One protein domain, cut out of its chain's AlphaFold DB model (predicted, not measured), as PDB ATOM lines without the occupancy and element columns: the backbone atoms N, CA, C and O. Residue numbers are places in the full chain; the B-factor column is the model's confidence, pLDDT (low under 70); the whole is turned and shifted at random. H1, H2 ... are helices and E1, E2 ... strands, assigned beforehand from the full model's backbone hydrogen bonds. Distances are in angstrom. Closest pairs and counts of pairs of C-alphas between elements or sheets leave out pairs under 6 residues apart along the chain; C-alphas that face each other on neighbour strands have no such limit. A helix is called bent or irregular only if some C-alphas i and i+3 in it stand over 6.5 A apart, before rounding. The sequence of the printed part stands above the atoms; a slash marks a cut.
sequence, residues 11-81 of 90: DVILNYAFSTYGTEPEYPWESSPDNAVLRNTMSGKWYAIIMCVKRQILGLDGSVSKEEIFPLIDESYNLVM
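This is residues 11 to 81 of the 90 residues of an uncharacterized protein of Ruminococcus sp. AF17-11 (UniProt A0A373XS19). A small antiparallel hairpin of two strands, E1 and E2, makes a wall with two helices over one face of it, H1 over the E1 side and H3 over the E2 side, and the other face bare. A loop of residues 55 to 61, which holds the short helix H2 at residues 55 to 58, sticks out at one end, and the long link of residues 22 to 35 makes a second loop between H1 and E1. The 71 printed residues have three named helices and two named strands in the order H1, E1, E2, H2, H3, and the class is mixed, helices and strands. The whole is compact, with a radius of gyration of the C-alphas of 12.7 A and spans of 36 by 32 by 20 A.

H1, residues 11 to 21, comes closest to E1, residues 36 to 39, at the C-alphas of Ala 17 and Leu 38, 7.8 A apart. Residues 25 to 26, in the link between them, pair antiparallel with residues 37 to 38 of E1. E1 and E2, residues 46 to 50, are a hairpin, antiparallel at 162 degrees between their directions. N 38 and O 48 are within hydrogen-bond range at 2.9 A, and N 50 and O 36 at 2.8 A. The C-alphas of Val 37 and Ile 49 face each other at 4.5 A. H2, residues 55 to 58, is apart from H1, E1 and H3, residues 66 to 79. The closest C-alphas of E2 and H3 are those of Tyr 47 and Ser 76, 5.3 A apart. H1 and H3 are near each other, with 14 pairs of C-alphas within 10 A. H1 is apart from E2, and H3 is apart from E1. In H1 every O i to N i+4 pair is within hydrogen-bond range, in H3 8 of 10 are, and H2 is too short for such a pair.

H1 begins at C-alpha 11, at (321.476, 232.320, 179.632), and is 15.0 A long from first to last C-alpha. E1 measures 9.8 A, and E2 measures 11.3 A from C-alpha 46 at (306.768, 241.841, 174.204). H2 measures 5.5 A. H3 measures 19.9 A and ends at C-alpha 79, at (302.745, 245.598, 182.858). It is neither bent nor irregular, but only just: C-alphas 67 and 70 are 6.2 A apart.

The two C-alphas farthest apart are those of Met 42 and Gln 56, at 35.6 A. The printed part has no cut. The link from H1 to E1 is long, with 14 residues, and that from E2 to H2 is tight, with 4. The links from E1 to E2 and from H2 to H3 are short. The mean pLDDT of the printed part is 93.3, and no printed residue is under 70.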
ATOM      1  N   ASP A  11     322.079 233.609 179.287       93.50
ATOM      2  CA  ASP A  11     321.476 232.320 179.632       93.50
ATOM      3  C   ASP A  11     320.806 232.371 181.003       93.50
ATOM      4  O   ASP A  11     319.733 231.805 181.192       93.50
ATOM      5  N   VAL A  12     321.386 233.116 181.947       94.38
ATOM      6  CA  VAL A  12     320.773 233.365 183.258       94.38
ATOM      7  C   VAL A  12     319.424 234.079 183.108       94.38
ATOM      8  O   VAL A  12     318.450 233.675 183.741       94.38
ATOM      9  N   ILE A  13     319.340 235.097 182.245       95.69
ATOM     10  CA  ILE A  13     318.095 235.841 181.990       95.69
ATOM     11  C   ILE A  13     317.055 234.952 181.293       95.69
ATOM     12  O   ILE A  13     315.892 234.932 181.697       95.69
ATOM     13  N   LEU A  14     317.462 234.199 180.268       96.62
ATOM     14  CA  LEU A  14     316.559 233.316 179.523       96.62
ATOM     15  C   LEU A  14     316.015 232.185 180.404       96.62
ATOM     16  O   LEU A  14     314.813 231.926 180.399       96.62
ATOM     17  N   ASN A  15     316.871 231.562 181.218       97.00
ATOM     18  CA  ASN A  15     316.455 230.520 182.156       97.00
ATOM     19  C   ASN A  15     315.519 231.059 183.239       97.00
ATOM     20  O   ASN A  15     314.591 230.356 183.638       97.00
ATOM     21  N   TYR A  16     315.731 232.294 183.700       97.31
ATOM     22  CA  TYR A  16     314.816 232.953 184.626       97.31
ATOM     23  C   TYR A  16     313.436 233.161 183.991       97.31
ATOM     24  O   TYR A  16     312.430 232.753 184.562       97.31
ATOM     25  N   ALA A  17     313.379 233.714 182.776       97.94
ATOM     26  CA  ALA A  17     312.122 233.927 182.061       97.94
ATOM     27  C   ALA A  17     311.355 232.617 181.802       97.94
ATOM     28  O   ALA A  17     310.137 232.556 181.989       97.94
ATOM     29  N   PHE A  18     312.069 231.555 181.425       98.00
ATOM     30  CA  PHE A  18     311.480 230.233 181.244       98.00
ATOM     31  C   PHE A  18     310.972 229.652 182.569       98.00
ATOM     32  O   PHE A  18     309.824 229.226 182.659       98.00
ATOM     33  N   SER A  19     311.795 229.676 183.620       97.94
ATOM     34  CA  SER A  19     311.459 229.045 184.904       97.94
ATOM     35  C   SER A  19     310.344 229.775 185.658       97.94
ATOM     36  O   SER A  19     309.543 229.130 186.330       97.94
ATOM     37  N   THR A  20     310.277 231.105 185.547       97.75
ATOM     38  CA  THR A  20     309.295 231.942 186.258       97.75
ATOM     39  C   THR A  20     307.989 232.093 185.475       97.75
ATOM     40  O   THR A  20     306.910 232.064 186.064       97.75
ATOM     41  N   TYR A  21     308.069 232.236 184.146       97.31
ATOM     42  CA  TYR A  21     306.921 232.607 183.304       97.31
ATOM     43  C   TYR A  21     306.572 231.590 182.217       97.31
ATOM     44  O   TYR A  21     305.609 231.806 181.481       97.31
ATOM     45  N   GLY A  22     307.359 230.525 182.048       97.56
ATOM     46  CA  GLY A  22     307.225 229.609 180.912       97.56
ATOM     47  C   GLY A  22     307.449 230.295 179.562       97.56
ATOM     48  O   GLY A  22     306.913 229.845 178.554       97.56
ATOM     49  N   THR A  23     308.167 231.427 179.533       98.06
ATOM     50  CA  THR A  23     308.413 232.165 178.289       98.06
ATOM     51  C   THR A  23     309.646 231.617 177.585       98.06
ATOM     52  O   THR A  23     310.748 231.685 178.125       98.06
ATOM     53  N   GLU A  24     309.471 231.142 176.357       97.44
ATOM     54  CA  GLU A  24     310.575 230.816 175.456       97.44
ATOM     55  C   GLU A  24     311.002 232.054 174.643       97.44
ATOM     56  O   GLU A  24     310.158 232.894 174.309       97.44
ATOM     57  N   PRO A  25     312.300 232.209 174.325       97.62
ATOM     58  CA  PRO A  25     312.768 233.300 173.481       97.62
ATOM     59  C   PRO A  25     312.330 233.134 172.021       97.62
ATOM     60  O   PRO A  25     312.495 232.074 171.421       97.62
ATOM     61  N   GLU A  26     311.860 234.224 171.422       97.81
ATOM     62  CA  GLU A  26     311.623 234.347 169.981       97.81
ATOM     63  C   GLU A  26     312.824 235.020 169.301       97.81
ATOM     64  O   GLU A  26     313.381 235.975 169.844       97.81
ATOM     65  N   TYR A  27     313.179 234.588 168.087       96.81
ATOM     66  CA  TYR A  27     314.308 235.114 167.303       96.81
ATOM     67  C   TYR A  27     313.816 235.729 165.984       96.81
ATOM     68  O   TYR A  27     313.943 235.117 164.925       96.81
ATOM     69  N   PRO A  28     313.187 236.919 166.021       94.81
ATOM     70  CA  PRO A  28     312.448 237.439 164.871       94.81
ATOM     71  C   PRO A  28     313.330 238.036 163.762       94.81
ATOM     72  O   PRO A  28     312.809 238.368 162.700       94.81
ATOM     73  N   TRP A  29     314.637 238.214 163.987       94.88
ATOM     74  CA  TRP A  29     315.534 238.885 163.041       94.88
ATOM     75  C   TRP A  29     316.549 237.920 162.423       94.88
ATOM     76  O   TRP A  29     317.515 237.533 163.076       94.88
ATOM     77  N   GLU A  30     316.401 237.617 161.130       91.81
ATOM     78  CA  GLU A  30     317.335 236.744 160.394       91.81
ATOM     79  C   GLU A  30     318.767 237.296 160.355       91.81
ATOM     80  O   GLU A  30     319.733 236.555 160.512       91.81
ATOM     81  N   SER A  31     318.922 238.614 160.192       93.81
ATOM     82  CA  SER A  31     320.234 239.272 160.135       93.81
ATOM     83  C   SER A  31     320.938 239.361 161.492       93.81
ATOM     84  O   SER A  31     322.065 239.847 161.577       93.81
ATOM     85  N   SER A  32     320.266 238.991 162.582       90.62
ATOM     86  CA  SER A  32     320.807 239.057 163.940       90.62
ATOM     87  C   SER A  32     320.247 237.898 164.766       90.62
ATOM     88  O   SER A  32     319.438 238.133 165.666       90.62
ATOM     89  N   PRO A  33     320.674 236.657 164.464       90.25
ATOM     90  CA  PRO A  33     320.105 235.442 165.050       90.25
ATOM     91  C   PRO A  33     320.343 235.341 166.559       90.25
ATOM     92  O   PRO A  33     319.629 234.626 167.250       90.25
ATOM     93  N   ASP A  34     321.302 236.099 167.090       90.38
ATOM     94  CA  ASP A  34     321.561 236.167 168.524       90.38
ATOM     95  C   ASP A  34     320.610 237.129 169.251       90.38
ATOM     96  O   ASP A  34     320.594 237.162 170.477       90.38
ATOM     97  N   ASN A  35     319.800 237.934 168.563       95.19
ATOM     98  CA  ASN A  35     318.850 238.822 169.229       95.19
ATOM     99  C   ASN A  35     317.557 238.063 169.533       95.19
ATOM    100  O   ASN A  35     316.955 237.472 168.640       95.19
ATOM    101  N   ALA A  36     317.120 238.111 170.789       97.19
ATOM    102  CA  ALA A  36     315.898 237.454 171.231       97.19
ATOM    103  C   ALA A  36     314.885 238.442 171.790       97.19
ATOM    104  O   ALA A  36     315.222 239.528 172.264       97.19
ATOM    105  N   VAL A  37     313.634 238.013 171.789       98.06
ATOM    106  CA  VAL A  37     312.520 238.694 172.428       98.06
ATOM    107  C   VAL A  37     311.821 237.739 173.380       98.06
ATOM    108  O   VAL A  37     311.652 236.563 173.073       98.06
ATOM    109  N   LEU A  38     311.361 238.268 174.511       98.50
ATOM    110  CA  LEU A  38     310.451 237.568 175.408       98.50
ATOM    111  C   LEU A  38     309.034 238.131 175.248       98.50
ATOM    112  O   LEU A  38     308.798 239.335 175.419       98.50
ATOM    113  N   ARG A  39     308.086 237.254 174.903       98.25
ATOM    114  CA  ARG A  39     306.677 237.592 174.682       98.25
ATOM    115  C   ARG A  39     305.798 236.945 175.742       98.25
ATOM    116  O   ARG A  39     305.878 235.750 175.996       98.25
ATOM    117  N   ASN A  40     304.899 237.732 176.321       97.62
ATOM    118  CA  ASN A  40     303.848 237.202 177.176       97.62
ATOM    119  C   ASN A  40     302.822 236.456 176.307       97.62
ATOM    120  O   ASN A  40     302.177 237.061 175.449       97.62
ATOM    121  N   THR A  41     302.656 235.153 176.533       93.81
ATOM    122  CA  THR A  41     301.775 234.294 175.721       93.81
ATOM    123  C   THR A  41     300.292 234.626 175.889       93.81
ATOM    124  O   THR A  41     299.507 234.418 174.969       93.81
ATOM    125  N   MET A  42     299.899 235.199 177.031       93.75
ATOM    126  CA  MET A  42     298.505 235.547 177.312       93.75
ATOM    127  C   MET A  42     298.063 236.837 176.613       93.75
ATOM    128  O   MET A  42     296.903 236.963 176.224       93.75
ATOM    129  N   SER A  43     298.955 237.823 176.487       95.25
ATOM    130  CA  SER A  43     298.649 239.121 175.870       95.25
ATOM    131  C   SER A  43     299.195 239.283 174.456       95.25
ATOM    132  O   SER A  43     298.779 240.200 173.747       95.25
ATOM    133  N   GLY A  44     300.142 238.433 174.052       95.19
ATOM    134  CA  GLY A  44     300.861 238.525 172.784       95.19
ATOM    135  C   GLY A  44     301.864 239.682 172.717       95.19
ATOM    136  O   GLY A  44     302.428 239.933 171.651       95.19
ATOM    137  N   LYS A  45     302.100 240.404 173.818       97.31
ATOM    138  CA  LYS A  45     302.982 241.581 173.858       97.31
ATOM    139  C   LYS A  45     304.393 241.218 174.309       97.31
ATOM    140  O   LYS A  45     304.582 240.340 175.147       97.31
ATOM    141  N   TRP A  46     305.376 241.925 173.766       98.12
ATOM    142  CA  TRP A  46     306.768 241.841 174.204       98.12
ATOM    143  C   TRP A  46     306.945 242.513 175.560       98.12
ATOM    144  O   TRP A  46     306.346 243.562 175.793       98.12
ATOM    145  N   TYR A  47     307.781 241.932 176.418       98.25
ATOM    146  CA  TYR A  47     308.157 242.534 177.701       98.25
ATOM    147  C   TYR A  47     309.667 242.679 177.897       98.25
ATOM    148  O   TYR A  47     310.086 243.437 178.763       98.25
ATOM    149  N   ALA A  48     310.491 242.005 177.094       97.81
ATOM    150  CA  ALA A  48     311.936 242.194 177.103       97.81
ATOM    151  C   ALA A  48     312.546 241.884 175.732       97.81
ATOM    152  O   ALA A  48     312.001 241.094 174.957       97.81
ATOM    153  N   ILE A  49     313.697 242.497 175.457       96.62
ATOM    154  CA  ILE A  49     314.523 242.238 174.275       96.62
ATOM    155  C   ILE A  49     315.954 241.992 174.762       96.62
ATOM    156  O   ILE A  49     316.469 242.750 175.582       96.62
ATOM    157  N   ILE A  50     316.595 240.941 174.257       95.25
ATOM    158  CA  ILE A  50     317.979 240.587 174.557       95.25
ATOM    159  C   ILE A  50     318.800 240.771 173.284       95.25
ATOM    160  O   ILE A  50     318.589 240.060 172.302       95.25
ATOM    161  N   MET A  51     319.744 241.712 173.297       93.19
ATOM    162  CA  MET A  51     320.543 242.076 172.122       93.19
ATOM    163  C   MET A  51     322.022 242.223 172.463       93.19
ATOM    164  O   MET A  51     322.376 242.609 173.578       93.19
ATOM    165  N   CYS A  52     322.892 241.991 171.479       88.44
ATOM    166  CA  CYS A  52     324.300 242.368 171.578       88.44
ATOM    167  C   CYS A  52     324.484 243.814 171.086       88.44
ATOM    168  O   CYS A  52     324.434 244.084 169.887       88.44
ATOM    169  N   VAL A  53     324.683 244.758 172.012       86.38
ATOM    170  CA  VAL A  53     324.869 246.186 171.701       86.38
ATOM    171  C   VAL A  53     326.188 246.679 172.289       86.38
ATOM    172  O   VAL A  53     326.577 246.305 173.396       86.38
ATOM    173  N   LYS A  54     326.891 247.548 171.553       84.56
ATOM    174  CA  LYS A  54     328.108 248.203 172.053       84.56
ATOM    175  C   LYS A  54     327.760 249.098 173.245       84.56
ATOM    176  O   LYS A  54     326.949 250.011 173.106       84.56
ATOM    177  N   ARG A  55     328.416 248.883 174.392       82.00
ATOM    178  CA  ARG A  55     328.162 249.622 175.647       82.00
ATOM    179  C   ARG A  55     328.238 251.142 175.474       82.00
ATOM    180  O   ARG A  55     327.412 251.864 176.019       82.00
ATOM    181  N   GLN A  56     329.170 251.613 174.641       81.56
ATOM    182  CA  GLN A  56     329.382 253.035 174.353       81.56
ATOM    183  C   GLN A  56     328.143 253.727 173.769       81.56
ATOM    184  O   GLN A  56     327.996 254.932 173.925       81.56
ATOM    185  N   ILE A  57     327.261 252.979 173.098       84.81
ATOM    186  CA  ILE A  57     326.046 253.524 172.479       84.81
ATOM    187  C   ILE A  57     324.968 253.797 173.535       84.81
ATOM    188  O   ILE A  57     324.179 254.719 173.374       84.81
ATOM    189  N   LEU A  58     324.937 253.013 174.618       82.94
ATOM    190  CA  LEU A  58     323.897 253.102 175.647       82.94
ATOM    191  C   LEU A  58     324.263 254.048 176.798       82.94
ATOM    192  O   LEU A  58     323.401 254.366 177.608       82.94
ATOM    193  N   GLY A  59     325.525 254.479 176.897       82.81
ATOM    194  CA  GLY A  59     325.991 255.302 178.019       82.81
ATOM    195  C   GLY A  59     325.941 254.582 179.373       82.81
ATOM    196  O   GLY A  59     325.970 255.237 180.409       82.81
ATOM    197  N   LEU A  60     325.856 253.248 179.365       81.38
ATOM    198  CA  LEU A  60     325.824 252.408 180.560       81.38
ATOM    199  C   LEU A  60     327.230 251.870 180.849       81.38
ATOM    200  O   LEU A  60     327.952 251.478 179.928       81.38
ATOM    201  N   ASP A  61     327.599 251.781 182.126       81.44
ATOM    202  CA  ASP A  61     328.857 251.148 182.555       81.44
ATOM    203  C   ASP A  61     328.846 249.615 182.360       81.44
ATOM    204  O   ASP A  61     329.882 248.942 182.372       81.44
ATOM    205  N   GLY A  62     327.665 249.063 182.065       74.75
ATOM    206  CA  GLY A  62     327.436 247.644 181.840       74.75
ATOM    207  C   GLY A  62     327.573 246.820 183.116       74.75
ATOM    208  O   GLY A  62     327.885 245.631 183.029       74.75
ATOM    209  N   SER A  63     327.367 247.455 184.268       80.25
ATOM    210  CA  SER A  63     327.119 246.807 185.544       80.25
ATOM    211  C   SER A  63     325.619 246.876 185.839       80.25
ATOM    212  O   SER A  63     325.007 247.936 185.817       80.25
ATOM    213  N   VAL A  64     325.001 245.714 186.024       84.94
ATOM    214  CA  VAL A  64     323.644 245.600 186.563       84.94
ATOM    215  C   VAL A  64     323.613 244.324 187.385       84.94
ATOM    216  O   VAL A  64     324.165 243.300 186.956       84.94
ATOM    217  N   SER A  65     323.042 244.382 188.581       89.31
ATOM    218  CA  SER A  65     323.019 243.222 189.468       89.31
ATOM    219  C   SER A  65     321.802 242.324 189.207       89.31
ATOM    220  O   SER A  65     320.853 242.705 188.516       89.31
ATOM    221  N   LYS A  66     321.813 241.107 189.772       89.19
ATOM    222  CA  LYS A  66     320.651 240.192 189.759       89.19
ATOM    223  C   LYS A  66     319.445 240.820 190.456       89.19
ATOM    224  O   LYS A  66     318.315 240.692 189.991       89.19
ATOM    225  N   GLU A  67     319.720 241.511 191.553       90.38
ATOM    226  CA  GLU A  67     318.745 242.171 192.416       90.38
ATOM    227  C   GLU A  67     318.081 243.368 191.728       90.38
ATOM    228  O   GLU A  67     316.983 243.747 192.114       90.38
ATOM    229  N   GLU A  68     318.711 243.936 190.699       90.62
ATOM    230  CA  GLU A  68     318.141 245.013 189.887       90.62
ATOM    231  C   GLU A  68     317.424 244.475 188.642       90.62
ATOM    232  O   GLU A  68     316.308 244.894 188.337       90.62
ATOM    233  N   ILE A  69     318.032 243.527 187.916       93.25
ATOM    234  CA  ILE A  69     317.510 243.093 186.611       93.25
ATOM    235  C   ILE A  69     316.243 242.240 186.717       93.25
ATOM    236  O   ILE A  69     315.335 242.409 185.902       93.25
ATOM    237  N   PHE A  70     316.147 241.333 187.695       95.94
ATOM    238  CA  PHE A  70     314.986 240.443 187.796       95.94
ATOM    239  C   PHE A  70     313.705 241.191 188.183       95.94
ATOM    240  O   PHE A  70     312.716 241.018 187.473       95.94
ATOM    241  N   PRO A  71     313.704 242.113 189.168       97.25
ATOM    242  CA  PRO A  71     312.518 242.925 189.436       97.25
ATOM    243  C   PRO A  71     312.045 243.746 188.230       97.25
ATOM    244  O   PRO A  71     310.842 243.884 188.028       97.25
ATOM    245  N   LEU A  72     312.961 244.252 187.394       96.31
ATOM    246  CA  LEU A  72     312.596 244.983 186.173       96.31
ATOM    247  C   LEU A  72     311.946 244.080 185.116       96.31
ATOM    248  O   LEU A  72     311.030 244.509 184.404       96.31
ATOM    249  N   ILE A  73     312.401 242.828 185.008       97.38
ATOM    250  CA  ILE A  73     311.766 241.815 184.158       97.38
ATOM    251  C   ILE A  73     310.364 241.506 184.686       97.38
ATOM    252  O   ILE A  73     309.412 241.496 183.904       97.38
ATOM    253  N   ASP A  74     310.225 241.317 185.998       98.12
ATOM    254  CA  ASP A  74     308.949 241.016 186.648       98.12
ATOM    255  C   ASP A  74     307.946 242.154 186.471       98.12
ATOM    256  O   ASP A  74     306.789 241.937 186.105       98.12
ATOM    257  N   GLU A  75     308.392 243.390 186.681       98.19
ATOM    258  CA  GLU A  75     307.590 244.584 186.448       98.19
ATOM    259  C   GLU A  75     307.143 244.662 184.986       98.19
ATOM    260  O   GLU A  75     305.946 244.788 184.712       98.19
ATOM    261  N   SER A  76     308.069 244.503 184.035       98.19
ATOM    262  CA  SER A  76     307.748 244.545 182.604       98.19
ATOM    263  C   SER A  76     306.763 243.448 182.198       98.19
ATOM    264  O   SER A  76     305.810 243.724 181.465       98.19
ATOM    265  N   TYR A  77     306.933 242.221 182.701       98.06
ATOM    266  CA  TYR A  77     306.001 241.119 182.462       98.06
ATOM    267  C   TYR A  77     304.596 241.455 182.983       98.06
ATOM    268  O   TYR A  77     303.603 241.331 182.259       98.06
ATOM    269  N   ASN A  78     304.504 241.954 184.217       97.00
ATOM    270  CA  ASN A  78     303.236 242.325 184.841       97.00
ATOM    271  C   ASN A  78     302.535 243.481 184.112       97.00
ATOM    272  O   ASN A  78     301.313 243.459 183.942       97.00
ATOM    273  N   LEU A  79     303.288 244.470 183.621       97.00
ATOM    274  CA  LEU A  79     302.745 245.598 182.858       97.00
ATOM    275  C   LEU A  79     302.075 245.164 181.548       97.00
ATOM    276  O   LEU A  79     301.142 245.835 181.081       97.00
ATOM    277  N   VAL A  80     302.515 244.043 180.967       96.12
ATOM    278  CA  VAL A  80     301.956 243.504 179.723       96.12
ATOM    279  C   VAL A  80     300.905 242.417 179.927       96.12
ATOM    280  O   VAL A  80     300.341 241.954 178.932       96.12
ATOM    281  N   MET A  81     300.592 242.029 181.165       94.44
ATOM    282  CA  MET A  81     299.525 241.066 181.441       94.44
ATOM    283  C   MET A  81     298.170 241.561 180.905       94.44
ATOM    284  O   MET A  81     297.899 242.772 180.891       94.44
TER     285      MET A  81